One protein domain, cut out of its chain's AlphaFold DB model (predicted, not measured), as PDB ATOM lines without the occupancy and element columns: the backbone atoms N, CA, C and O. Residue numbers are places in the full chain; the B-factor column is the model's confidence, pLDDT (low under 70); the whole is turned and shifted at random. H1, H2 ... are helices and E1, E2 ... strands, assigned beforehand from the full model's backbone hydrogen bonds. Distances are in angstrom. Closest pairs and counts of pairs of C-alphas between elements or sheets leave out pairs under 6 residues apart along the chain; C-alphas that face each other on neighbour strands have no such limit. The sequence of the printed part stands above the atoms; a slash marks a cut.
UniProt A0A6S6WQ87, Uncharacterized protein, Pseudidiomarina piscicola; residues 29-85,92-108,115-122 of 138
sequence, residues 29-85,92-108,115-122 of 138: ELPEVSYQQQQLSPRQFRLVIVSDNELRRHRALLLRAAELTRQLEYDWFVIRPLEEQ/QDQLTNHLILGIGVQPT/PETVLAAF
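This is residues 29 to 85, 92 to 108 and 115 to 122 of the 138 residues of an uncharacterized protein of Pseudidiomarina piscicola (UniProt A0A6S6WQ87). One twisted sheet of five strands curls round a single long helix, H1, which packs on one face of it; the other face is bare. Strand E4 lies in the middle of the sheet, with the hairpin of E1 and E2 on one side and E3 and short E5 on the other. The printed part has 82 residues, with one named helix and five named strands that follow along the chain as E1, E2, H1, E3, E4, E5; the sheet's order is E1, E2, E4, E3, E5, antiparallel throughout, and the class is mixed, helices and strands. It is compact, with a radius of gyration of the C-alphas of 12.3 A and spans of 36 by 27 by 22 A.

E1, residues 33 to 41, begins at C-alpha 33 (55.742, -45.420, -12.375) and is 24.7 A long. E2 is residues 44 to 50, 19.7 A; E4 is residues 94 to 102, 25.7 A; E3 is residues 76 to 81, 16.9 A. E5, residues 118 to 121, is 10.5 A long and ends at C-alpha 121 (44.604, -31.667, 4.169). H1, residues 54 to 71, is 25.5 A long.

N 36 and O 48 of E1 and E2 are 2.8 A apart, within hydrogen-bond range, as are N 47 and O 97 of E2 and E4, 2.8 A, N 78 and O 100 of E3 and E4, 2.8 A, and N 79 and O 118 of E3 and E5, 2.8 A. H1 is on the sheet, two layers; its closest C-alphas to E2 are Arg 57 and Ile 49, 5.8 A, and to E4 Thr 69 and Leu 101, 6.5 A. H1 and E5 are near each other. E2, H1 and E3 form a split strand-helix-strand unit, two strands running the same way with E4 between them, its crossover right-handed. In H1 every O i to N i+4 pair is within hydrogen-bond range. E1 and E5, the edge strands, are apart.

The C-alphas farthest apart are those of Gln 92 and Gly 104, 36.3 A. Residues 86 to 91 and 109 to 114 are not printed; the C-alphas across these cuts are 12.8 A and 14.6 A apart. The links printed whole are tight. Mean pLDDT of the printed part is 81.6, with 15 residues under 70, among them 83 to 85 and 105 to 108.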
ATOM      1  N   GLU A  29      54.944 -40.154 -17.364       70.12
ATOM      2  CA  GLU A  29      55.942 -40.827 -16.533       70.12
ATOM      3  C   GLU A  29      56.222 -40.021 -15.258       70.12
ATOM      4  O   GLU A  29      56.517 -38.827 -15.299       70.12
ATOM      5  N   LEU A  30      56.123 -40.692 -14.112       65.31
ATOM      6  CA  LEU A  30      56.731 -40.279 -12.849       65.31
ATOM      7  C   LEU A  30      57.997 -41.125 -12.647       65.31
ATOM      8  O   LEU A  30      58.128 -42.188 -13.260       65.31
ATOM      9  N   PRO A  31      58.926 -40.726 -11.762       62.75
ATOM     10  CA  PRO A  31      60.016 -41.611 -11.377       62.75
ATOM     11  C   PRO A  31      59.441 -42.960 -10.921       62.75
ATOM     12  O   PRO A  31      58.653 -43.011  -9.977       62.75
ATOM     13  N   GLU A  32      59.828 -44.035 -11.610       69.75
ATOM     14  CA  GLU A  32      59.484 -45.436 -11.307       69.75
ATOM     15  C   GLU A  32      58.038 -45.895 -11.587       69.75
ATOM     16  O   GLU A  32      57.759 -47.084 -11.416       69.75
ATOM     17  N   VAL A  33      57.123 -45.024 -12.029       83.00
ATOM     18  CA  VAL A  33      55.742 -45.420 -12.375       83.00
ATOM     19  C   VAL A  33      55.213 -44.665 -13.592       83.00
ATOM     20  O   VAL A  33      55.621 -43.542 -13.876       83.00
ATOM     21  N   SER A  34      54.221 -45.239 -14.268       84.75
ATOM     22  CA  SER A  34      53.456 -44.526 -15.295       84.75
ATOM     23  C   SER A  34      52.051 -44.220 -14.782       84.75
ATOM     24  O   SER A  34      51.497 -44.979 -13.984       84.75
ATOM     25  N   TYR A  35      51.472 -43.087 -15.177       86.50
ATOM     26  CA  TYR A  35      50.134 -42.704 -14.738       86.50
ATOM     27  C   TYR A  35      49.294 -42.061 -15.836       86.50
ATOM     28  O   TYR A  35      49.811 -41.399 -16.726       86.50
ATOM     29  N   GLN A  36      47.976 -42.216 -15.760       87.88
ATOM     30  CA  GLN A  36      47.013 -41.457 -16.557       87.88
ATOM     31  C   GLN A  36      46.153 -40.615 -15.625       87.88
ATOM     32  O   GLN A  36      45.759 -41.055 -14.543       87.88
ATOM     33  N   GLN A  37      45.840 -39.400 -16.061       89.69
ATOM     34  CA  GLN A  37      44.992 -38.472 -15.327       89.69
ATOM     35  C   GLN A  37      43.899 -37.948 -16.243       89.69
ATOM     36  O   GLN A  37      44.189 -37.224 -17.186       89.69
ATOM     37  N   GLN A  38      42.644 -38.216 -15.915       90.31
ATOM     38  CA  GLN A  38      41.495 -37.655 -16.617       90.31
ATOM     39  C   GLN A  38      40.726 -36.725 -15.684       90.31
ATOM     40  O   GLN A  38      40.306 -37.130 -14.603       90.31
ATOM     41  N   GLN A  39      40.517 -35.478 -16.096       91.50
ATOM     42  CA  GLN A  39      39.631 -34.570 -15.376       91.50
ATOM     43  C   GLN A  39      38.174 -34.927 -15.690       91.50
ATOM     44  O   GLN A  39      37.790 -34.995 -16.853       91.50
ATOM     45  N   LEU A  40      37.377 -35.180 -14.653       88.62
ATOM     46  CA  LEU A  40      35.948 -35.498 -14.770       88.62
ATOM     47  C   LEU A  40      35.084 -34.268 -14.493       88.62
ATOM     48  O   LEU A  40      34.049 -34.070 -15.116       88.62
ATOM     49  N   SER A  41      35.524 -33.440 -13.547       90.12
ATOM     50  CA  SER A  41      34.918 -32.156 -13.212       90.12
ATOM     51  C   SER A  41      36.000 -31.198 -12.686       90.12
ATOM     52  O   SER A  41      37.128 -31.629 -12.430       90.12
ATOM     53  N   PRO A  42      35.706 -29.902 -12.473       88.94
ATOM     54  CA  PRO A  42      36.678 -28.946 -11.930       88.94
ATOM     55  C   PRO A  42      37.323 -29.361 -10.597       88.94
ATOM     56  O   PRO A  42      38.410 -28.894 -10.271       88.94
ATOM     57  N   ARG A  43      36.659 -30.237  -9.834       89.38
ATOM     58  CA  ARG A  43      37.101 -30.724  -8.518       89.38
ATOM     59  C   ARG A  43      37.376 -32.221  -8.487       89.38
ATOM     60  O   ARG A  43      37.678 -32.747  -7.424       89.38
ATOM     61  N   GLN A  44      37.232 -32.925  -9.606       90.44
ATOM     62  CA  GLN A  44      37.295 -34.379  -9.618       90.44
ATOM     63  C   GLN A  44      38.144 -34.896 -10.767       90.44
ATOM     64  O   GLN A  44      37.945 -34.541 -11.930       90.44
ATOM     65  N   PHE A  45      39.048 -35.805 -10.430       91.31
ATOM     66  CA  PHE A  45      39.960 -36.450 -11.356       91.31
ATOM     67  C   PHE A  45      39.846 -37.966 -11.219       91.31
ATOM     68  O   PHE A  45      39.574 -38.499 -10.145       91.31
ATOM     69  N   ARG A  46      40.056 -38.675 -12.320       91.12
ATOM     70  CA  ARG A  46      40.351 -40.104 -12.343       91.12
ATOM     71  C   ARG A  46      41.852 -40.252 -12.528       91.12
ATOM     72  O   ARG A  46      42.403 -39.737 -13.501       91.12
ATOM     73  N   LEU A  47      42.492 -40.940 -11.594       90.69
ATOM     74  CA  LEU A  47      43.902 -41.286 -11.638       90.69
ATOM     75  C   LEU A  47      44.038 -42.786 -11.852       90.69
ATOM     76  O   LEU A  47      43.402 -43.583 -11.166       90.69
ATOM     77  N   VAL A  48      44.878 -43.152 -12.808       89.94
ATOM     78  CA  VAL A  48      45.272 -44.527 -13.088       89.94
ATOM     79  C   VAL A  48      46.776 -44.597 -12.902       89.94
ATOM     80  O   VAL A  48      47.494 -43.925 -13.629       89.94
ATOM     81  N   ILE A  49      47.259 -45.382 -11.947       88.19
ATOM     82  CA  ILE A  49      48.689 -45.593 -11.714       88.19
ATOM     83  C   ILE A  49      49.049 -47.011 -12.134       88.19
ATOM     84  O   ILE A  49      48.432 -47.967 -11.664       88.19
ATOM     85  N   VAL A  50      50.058 -47.152 -12.988       87.19
ATOM     86  CA  VAL A  50      50.553 -48.434 -13.483       87.19
ATOM     87  C   VAL A  50      51.979 -48.661 -12.982       87.19
ATOM     88  O   VAL A  50      52.894 -47.885 -13.269       87.19
ATOM     89  N   SER A  51      52.156 -49.727 -12.204       85.25
ATOM     90  CA  SER A  51      53.438 -50.233 -11.708       85.25
ATOM     91  C   SER A  51      53.250 -51.655 -11.190       85.25
ATOM     92  O   SER A  51      52.186 -51.993 -10.687       85.25
ATOM     93  N   ASP A  52      54.295 -52.465 -11.268       84.88
ATOM     94  CA  ASP A  52      54.402 -53.812 -10.699       84.88
ATOM     95  C   ASP A  52      54.427 -53.840  -9.158       84.88
ATOM     96  O   ASP A  52      54.178 -54.870  -8.533       84.88
ATOM     97  N   ASN A  53      54.702 -52.704  -8.516       86.75
ATOM     98  CA  ASN A  53      54.882 -52.609  -7.075       86.75
ATOM     99  C   ASN A  53      53.746 -51.813  -6.419       86.75
ATOM    100  O   ASN A  53      53.558 -50.620  -6.668       86.75
ATOM    101  N   GLU A  54      53.015 -52.464  -5.517       84.12
ATOM    102  CA  GLU A  54      51.874 -51.868  -4.820       84.12
ATOM    103  C   GLU A  54      52.241 -50.622  -4.004       84.12
ATOM    104  O   GLU A  54      51.516 -49.625  -4.044       84.12
ATOM    105  N   LEU A  55      53.377 -50.647  -3.305       86.38
ATOM    106  CA  LEU A  55      53.848 -49.511  -2.516       86.38
ATOM    107  C   LEU A  55      54.190 -48.322  -3.422       86.38
ATOM    108  O   LEU A  55      53.841 -47.184  -3.100       86.38
ATOM    109  N   ARG A  56      54.821 -48.575  -4.578       86.88
ATOM    110  CA  ARG A  56      55.098 -47.530  -5.578       86.88
ATOM    111  C   ARG A  56      53.808 -46.928  -6.125       86.88
ATOM    112  O   ARG A  56      53.710 -45.703  -6.190       86.88
ATOM    113  N   ARG A  57      52.802 -47.754  -6.444       87.50
ATOM    114  CA  ARG A  57      51.491 -47.268  -6.915       87.50
ATOM    115  C   ARG A  57      50.833 -46.343  -5.896       87.50
ATOM    116  O   ARG A  57      50.449 -45.229  -6.248       87.50
ATOM    117  N   HIS A  58      50.752 -46.766  -4.635       86.06
ATOM    118  CA  HIS A  58      50.152 -45.961  -3.569       86.06
ATOM    119  C   HIS A  58      50.926 -44.665  -3.317       86.06
ATOM    120  O   HIS A  58      50.324 -43.596  -3.207       86.06
ATOM    121  N   ARG A  59      52.262 -44.724  -3.282       87.94
ATOM    122  CA  ARG A  59      53.098 -43.530  -3.111       87.94
ATOM    123  C   ARG A  59      52.891 -42.535  -4.250       87.94
ATOM    124  O   ARG A  59      52.706 -41.350  -3.990       87.94
ATOM    125  N   ALA A  60      52.902 -43.003  -5.493       89.19
ATOM    126  CA  ALA A  60      52.689 -42.149  -6.653       89.19
ATOM    127  C   ALA A  60      51.282 -41.546  -6.685       89.19
ATOM    128  O   ALA A  60      51.136 -40.368  -7.004       89.19
ATOM    129  N   LEU A  61      50.263 -42.314  -6.290       88.81
ATOM    130  CA  LEU A  61      48.897 -41.819  -6.158       88.81
ATOM    131  C   LEU A  61      48.818 -40.646  -5.170       88.81
ATOM    132  O   LEU A  61      48.258 -39.603  -5.503       88.81
ATOM    133  N   LEU A  62      49.418 -40.791  -3.984       90.19
ATOM    134  CA  LEU A  62      49.450 -39.735  -2.966       90.19
ATOM    135  C   LEU A  62      50.234 -38.506  -3.427       90.19
ATOM    136  O   LEU A  62      49.770 -37.382  -3.247       90.19
ATOM    137  N   LEU A  63      51.401 -38.711  -4.041       89.81
ATOM    138  CA  LEU A  63      52.213 -37.618  -4.573       89.81
ATOM    139  C   LEU A  63      51.455 -36.843  -5.647       89.81
ATOM    140  O   LEU A  63      51.411 -35.616  -5.595       89.81
ATOM    141  N   ARG A  64      50.803 -37.546  -6.579       90.31
ATOM    142  CA  ARG A  64      50.042 -36.897  -7.647       90.31
ATOM    143  C   ARG A  64      48.816 -36.167  -7.111       90.31
ATOM    144  O   ARG A  64      48.522 -35.063  -7.559       90.31
ATOM    145  N   ALA A  65      48.129 -36.749  -6.132       90.25
ATOM    146  CA  ALA A  65      47.020 -36.098  -5.448       90.25
ATOM    147  C   ALA A  65      47.459 -34.796  -4.762       90.25
ATOM    148  O   ALA A  65      46.836 -33.753  -4.969       90.25
ATOM    149  N   ALA A  66      48.566 -34.827  -4.018       87.06
ATOM    150  CA  ALA A  66      49.129 -33.645  -3.371       87.06
ATOM    151  C   ALA A  66      49.570 -32.586  -4.393       87.06
ATOM    152  O   ALA A  66      49.289 -31.399  -4.223       87.06
ATOM    153  N   GLU A  67      50.217 -33.007  -5.480       89.69
ATOM    154  CA  GLU A  67      50.669 -32.111  -6.541       89.69
ATOM    155  C   GLU A  67      49.495 -31.398  -7.217       89.69
ATOM    156  O   GLU A  67      49.530 -30.177  -7.344       89.69
ATOM    157  N   LEU A  68      48.438 -32.132  -7.582       89.38
ATOM    158  CA  LEU A  68      47.225 -31.561  -8.172       89.38
ATOM    159  C   LEU A  68      46.515 -30.605  -7.221       89.38
ATOM    160  O   LEU A  68      46.099 -29.527  -7.631       89.38
ATOM    161  N   THR A  69      46.414 -30.983  -5.948       88.56
ATOM    162  CA  THR A  69      45.804 -30.140  -4.910       88.56
ATOM    163  C   THR A  69      46.543 -28.812  -4.799       88.56
ATOM    164  O   THR A  69      45.914 -27.760  -4.781       88.56
ATOM    165  N   ARG A  70      47.882 -28.848  -4.818       86.31
ATOM    166  CA  ARG A  70      48.726 -27.648  -4.789       86.31
ATOM    167  C   ARG A  70      48.646 -26.836  -6.084       86.31
ATOM    168  O   ARG A  70      48.539 -25.620  -6.020       86.31
ATOM    169  N   GLN A  71      48.719 -27.485  -7.248       88.31
ATOM    170  CA  GLN A  71      48.689 -26.829  -8.566       88.31
ATOM    171  C   GLN A  71      47.371 -26.107  -8.834       88.31
ATOM    172  O   GLN A  71      47.361 -25.083  -9.509       88.31
ATOM    173  N   LEU A  72      46.272 -26.658  -8.326       89.19
ATOM    174  CA  LEU A  72      44.923 -26.139  -8.522       89.19
ATOM    175  C   LEU A  72      44.427 -25.316  -7.324       89.19
ATOM    176  O   LEU A  72      43.242 -25.001  -7.265       89.19
ATOM    177  N   GLU A  73      45.318 -24.990  -6.382       88.94
ATOM    178  CA  GLU A  73      45.053 -24.129  -5.221       88.94
ATOM    179  C   GLU A  73      43.892 -24.610  -4.327       88.94
ATOM    180  O   GLU A  73      43.155 -23.817  -3.741       88.94
ATOM    181  N   TYR A  74      43.739 -25.929  -4.192       87.81
ATOM    182  CA  TYR A  74      42.820 -26.545  -3.235       87.81
ATOM    183  C   TYR A  74      43.503 -26.755  -1.876       87.81
ATOM    184  O   TYR A  74      44.731 -26.782  -1.772       87.81
ATOM    185  N   ASP A  75      42.701 -26.915  -0.823       84.44
ATOM    186  CA  ASP A  75      43.193 -27.087   0.548       84.44
ATOM    187  C   ASP A  75      43.266 -28.558   0.948       84.44
ATOM    188  O   ASP A  75      44.081 -28.942   1.772       84.44
ATOM    189  N   TRP A  76      42.439 -29.430   0.386       85.94
ATOM    190  CA  TRP A  76      42.456 -30.845   0.744       85.94
ATOM    191  C   TRP A  76      42.053 -31.728  -0.425       85.94
ATOM    192  O   TRP A  76      41.439 -31.275  -1.396       85.94
ATOM    193  N   PHE A  77      42.383 -33.012  -0.309       89.19
ATOM    194  CA  PHE A  77      41.935 -34.028  -1.245       89.19
ATOM    195  C   PHE A  77      41.443 -35.296  -0.559       89.19
ATOM    196  O   PHE A  77      41.934 -35.688   0.498       89.19
ATOM    197  N   VAL A  78      40.512 -35.973  -1.225       87.88
ATOM    198  CA  VAL A  78      40.042 -37.320  -0.904       87.88
ATOM    199  C   VAL A  78      40.329 -38.235  -2.085       87.88
ATOM    200  O   VAL A  78      39.984 -37.917  -3.222       87.88
ATOM    201  N   ILE A  79      40.914 -39.393  -1.814       88.31
ATOM    202  CA  ILE A  79      41.118 -40.470  -2.776       88.31
ATOM    203  C   ILE A  79      40.110 -41.570  -2.471       88.31
ATOM    204  O   ILE A  79      40.182 -42.195  -1.417       88.31
ATOM    205  N   ARG A  80      39.217 -41.840  -3.420       85.81
ATOM    206  CA  ARG A  80      38.294 -42.976  -3.378       85.81
ATOM    207  C   ARG A  80      38.728 -44.011  -4.406       85.81
ATOM    208  O   ARG A  80      38.925 -43.639  -5.565       85.81
ATOM    209  N   PRO A  81      38.899 -45.284  -4.043       83.25
ATOM    210  CA  PRO A  81      39.070 -46.318  -5.049       83.25
ATOM    211  C   PRO A  81      37.819 -46.387  -5.923       83.25
ATOM    212  O   PRO A  81      36.704 -46.135  -5.470       83.25
ATOM    213  N   LEU A  82      38.015 -46.670  -7.207       78.75
ATOM    214  CA  LEU A  82      36.896 -46.972  -8.083       78.75
ATOM    215  C   LEU A  82      36.472 -48.414  -7.776       78.75
ATOM    216  O   LEU A  82      37.219 -49.337  -8.085       78.75
ATOM    217  N   GLU A  83      35.300 -48.617  -7.169       59.22
ATOM    218  CA  GLU A  83      34.769 -49.950  -6.815       59.22
ATOM    219  C   GLU A  83      34.460 -50.856  -8.029       59.22
ATOM    220  O   GLU A  83      33.893 -51.940  -7.881       59.22
ATOM    221  N   GLU A  84      34.844 -50.477  -9.249       51.25
ATOM    222  CA  GLU A  84      34.588 -51.285 -10.436       51.25
ATOM    223  C   GLU A  84      35.488 -52.527 -10.493       51.25
ATOM    224  O   GLU A  84      36.576 -52.559 -11.064       51.25
ATOM    225  N   GLN A  85      34.914 -53.590  -9.929       43.38
ATOM    226  CA  GLN A  85      35.068 -54.987 -10.308       43.38
ATOM    227  C   GLN A  85      36.450 -55.603 -10.063       43.38
ATOM    228  O   GLN A  85      37.236 -55.857 -10.975       43.38
ATOM    229  N   GLN A  92      47.597 -57.266 -12.402       59.28
ATOM    230  CA  GLN A  92      47.718 -56.823 -11.011       59.28
ATOM    231  C   GLN A  92      48.568 -55.541 -10.846       59.28
ATOM    232  O   GLN A  92      48.882 -55.130  -9.729       59.28
ATOM    233  N   ASP A  93      48.893 -54.883 -11.964       75.75
ATOM    234  CA  ASP A  93      49.867 -53.794 -12.056       75.75
ATOM    235  C   ASP A  93      49.217 -52.413 -12.197       75.75
ATOM    236  O   ASP A  93      49.893 -51.441 -12.513       75.75
ATOM    237  N   GLN A  94      47.901 -52.300 -11.989       82.19
ATOM    238  CA  GLN A  94      47.163 -51.050 -12.163       82.19
ATOM    239  C   GLN A  94      46.301 -50.726 -10.938       82.19
ATOM    240  O   GLN A  94      45.598 -51.582 -10.411       82.19
ATOM    241  N   LEU A  95      46.337 -49.462 -10.517       84.94
ATOM    242  CA  LEU A  95      45.533 -48.888  -9.441       84.94
ATOM    243  C   LEU A  95      44.706 -47.724 -10.007       84.94
ATOM    244  O   LEU A  95      45.280 -46.764 -10.520       84.94
ATOM    245  N   THR A  96      43.375 -47.815  -9.942       87.56
ATOM    246  CA  THR A  96      42.457 -46.802 -10.490       87.56
ATOM    247  C   THR A  96      41.624 -46.176  -9.378       87.56
ATOM    248  O   THR A  96      40.831 -46.855  -8.724       87.56
ATOM    249  N   ASN A  97      41.760 -44.863  -9.192       89.00
ATOM    250  CA  ASN A  97      41.115 -44.130  -8.108       89.00
ATOM    251  C   ASN A  97      40.510 -42.813  -8.606       89.00
ATOM    252  O   ASN A  97      41.006 -42.168  -9.531       89.00
ATOM    253  N   HIS A  98      39.451 -42.379  -7.936       89.38
ATOM    254  CA  HIS A  98      38.954 -41.018  -8.005       89.38
ATOM    255  C   HIS A  98      39.657 -40.135  -6.984       89.38
ATOM    256  O   HIS A  98      39.727 -40.459  -5.803       89.38
ATOM    257  N   LEU A  99      40.114 -38.979  -7.441       90.25
ATOM    258  CA  LEU A  99      40.594 -37.887  -6.616       90.25
ATOM    259  C   LEU A  99      39.529 -36.789  -6.594       90.25
ATOM    260  O   LEU A  99      39.097 -36.334  -7.651       90.25
ATOM    261  N   ILE A 100      39.126 -36.360  -5.404       89.69
ATOM    262  CA  ILE A 100      38.177 -35.268  -5.177       89.69
ATOM    263  C   ILE A 100      38.905 -34.174  -4.402       89.69
ATOM    264  O   ILE A 100      39.498 -34.454  -3.365       89.69
ATOM    265  N   LEU A 101      38.854 -32.944  -4.899       89.12
ATOM    266  CA  LEU A 101      39.519 -31.779  -4.323       89.12
ATOM    267  C   LEU A 101      38.510 -30.860  -3.633       89.12
ATOM    268  O   LEU A 101      37.379 -30.696  -4.103       89.12
ATOM    269  N   GLY A 102      38.935 -30.223  -2.545       84.25
ATOM    270  CA  GLY A 102      38.100 -29.295  -1.793       84.25
ATOM    271  C   GLY A 102      38.861 -28.117  -1.196       84.25
ATOM    272  O   GLY A 102      40.087 -28.112  -1.106       84.25
ATOM    273  N   ILE A 103      38.102 -27.072  -0.868       84.19
ATOM    274  CA  ILE A 103      38.571 -25.803  -0.297       84.19
ATOM    275  C   ILE A 103      37.933 -25.669   1.088       84.19
ATOM    276  O   ILE A 103      36.768 -26.037   1.261       84.19
ATOM    277  N   GLY A 104      38.662 -25.118   2.052       77.00
ATOM    278  CA  GLY A 104      38.181 -24.858   3.404       77.00
ATOM    279  C   GLY A 104      38.171 -26.087   4.308       77.00
ATOM    280  O   GLY A 104      39.102 -26.889   4.264       77.00
ATOM    281  N   VAL A 105      37.151 -26.214   5.172       68.44
ATOM    282  CA  VAL A 105      37.107 -27.275   6.198       68.44
ATOM    283  C   VAL A 105      37.249 -28.655   5.568       68.44
ATOM    284  O   VAL A 105      36.475 -29.043   4.691       68.44
ATOM    285  N   GLN A 106      38.234 -29.402   6.060       63.53
ATOM    286  CA  GLN A 106      38.388 -30.819   5.780       63.53
ATOM    287  C   GLN A 106      37.112 -31.556   6.222       63.53
ATOM    288  O   GLN A 106      36.654 -31.323   7.342       63.53
ATOM    289  N   PRO A 107      36.531 -32.451   5.406       56.62
ATOM    290  CA  PRO A 107      35.374 -33.225   5.837       56.62
ATOM    291  C   PRO A 107      35.730 -33.987   7.119       56.62
ATOM    292  O   PRO A 107      36.639 -34.819   7.123       56.62
ATOM    293  N   THR A 108      35.046 -33.673   8.222       53.16
ATOM    294  CA  THR A 108      35.207 -34.401   9.480       53.16
ATOM    295  C   THR A 108      34.702 -35.823   9.283       53.16
ATOM    296  O   THR A 108      33.678 -36.054   8.639       53.16
ATOM    297  N   PRO A 115      36.514 -47.838   4.385       50.97
ATOM    298  CA  PRO A 115      37.819 -48.036   5.020       50.97
ATOM    299  C   PRO A 115      39.012 -47.844   4.069       50.97
ATOM    300  O   PRO A 115      40.117 -47.551   4.512       50.97
ATOM    301  N   GLU A 116      38.794 -47.946   2.763       64.25
ATOM    302  CA  GLU A 116      39.786 -47.756   1.709       64.25
ATOM    303  C   GLU A 116      39.921 -46.303   1.198       64.25
ATOM    304  O   GLU A 116      40.645 -46.041   0.235       64.25
ATOM    305  N   THR A 117      39.249 -45.335   1.833       68.00
ATOM    306  CA  THR A 117      39.352 -43.911   1.472       68.00
ATOM    307  C   THR A 117      40.528 -43.231   2.173       68.00
ATOM    308  O   THR A 117      40.638 -43.266   3.396       68.00
ATOM    309  N   VAL A 118      41.366 -42.517   1.414       78.12
ATOM    310  CA  VAL A 118      42.453 -41.692   1.974       78.12
ATOM    311  C   VAL A 118      42.083 -40.212   1.911       78.12
ATOM    312  O   VAL A 118      41.664 -39.723   0.864       78.12
ATOM    313  N   LEU A 119      42.270 -39.484   3.014       76.44
ATOM    314  CA  LEU A 119      42.009 -38.047   3.130       76.44
ATOM    315  C   LEU A 119      43.272 -37.326   3.615       76.44
ATOM    316  O   LEU A 119      43.855 -37.714   4.626       76.44
ATOM    317  N   ALA A 120      43.668 -36.259   2.921       74.50
ATOM    318  CA  ALA A 120      44.777 -35.399   3.328       74.50
ATOM    319  C   ALA A 120      44.400 -33.922   3.182       74.50
ATOM    320  O   ALA A 120      43.781 -33.527   2.194       74.50
ATOM    321  N   ALA A 121      44.801 -33.110   4.160       71.00
ATOM    322  CA  ALA A 121      44.604 -31.667   4.169       71.00
ATOM    323  C   ALA A 121      45.952 -30.934   4.171       71.00
ATOM    324  O   ALA A 121      46.910 -31.354   4.818       71.00
ATOM    325  N   PHE A 122      45.997 -29.828   3.443       65.12
ATOM    326  CA  PHE A 122      47.136 -28.953   3.220       65.12
ATOM    327  C   PHE A 122      46.705 -27.529   3.553       65.12
ATOM    328  O   PHE A 122      45.746 -26.995   3.003       65.12
TER     329      PHE A 122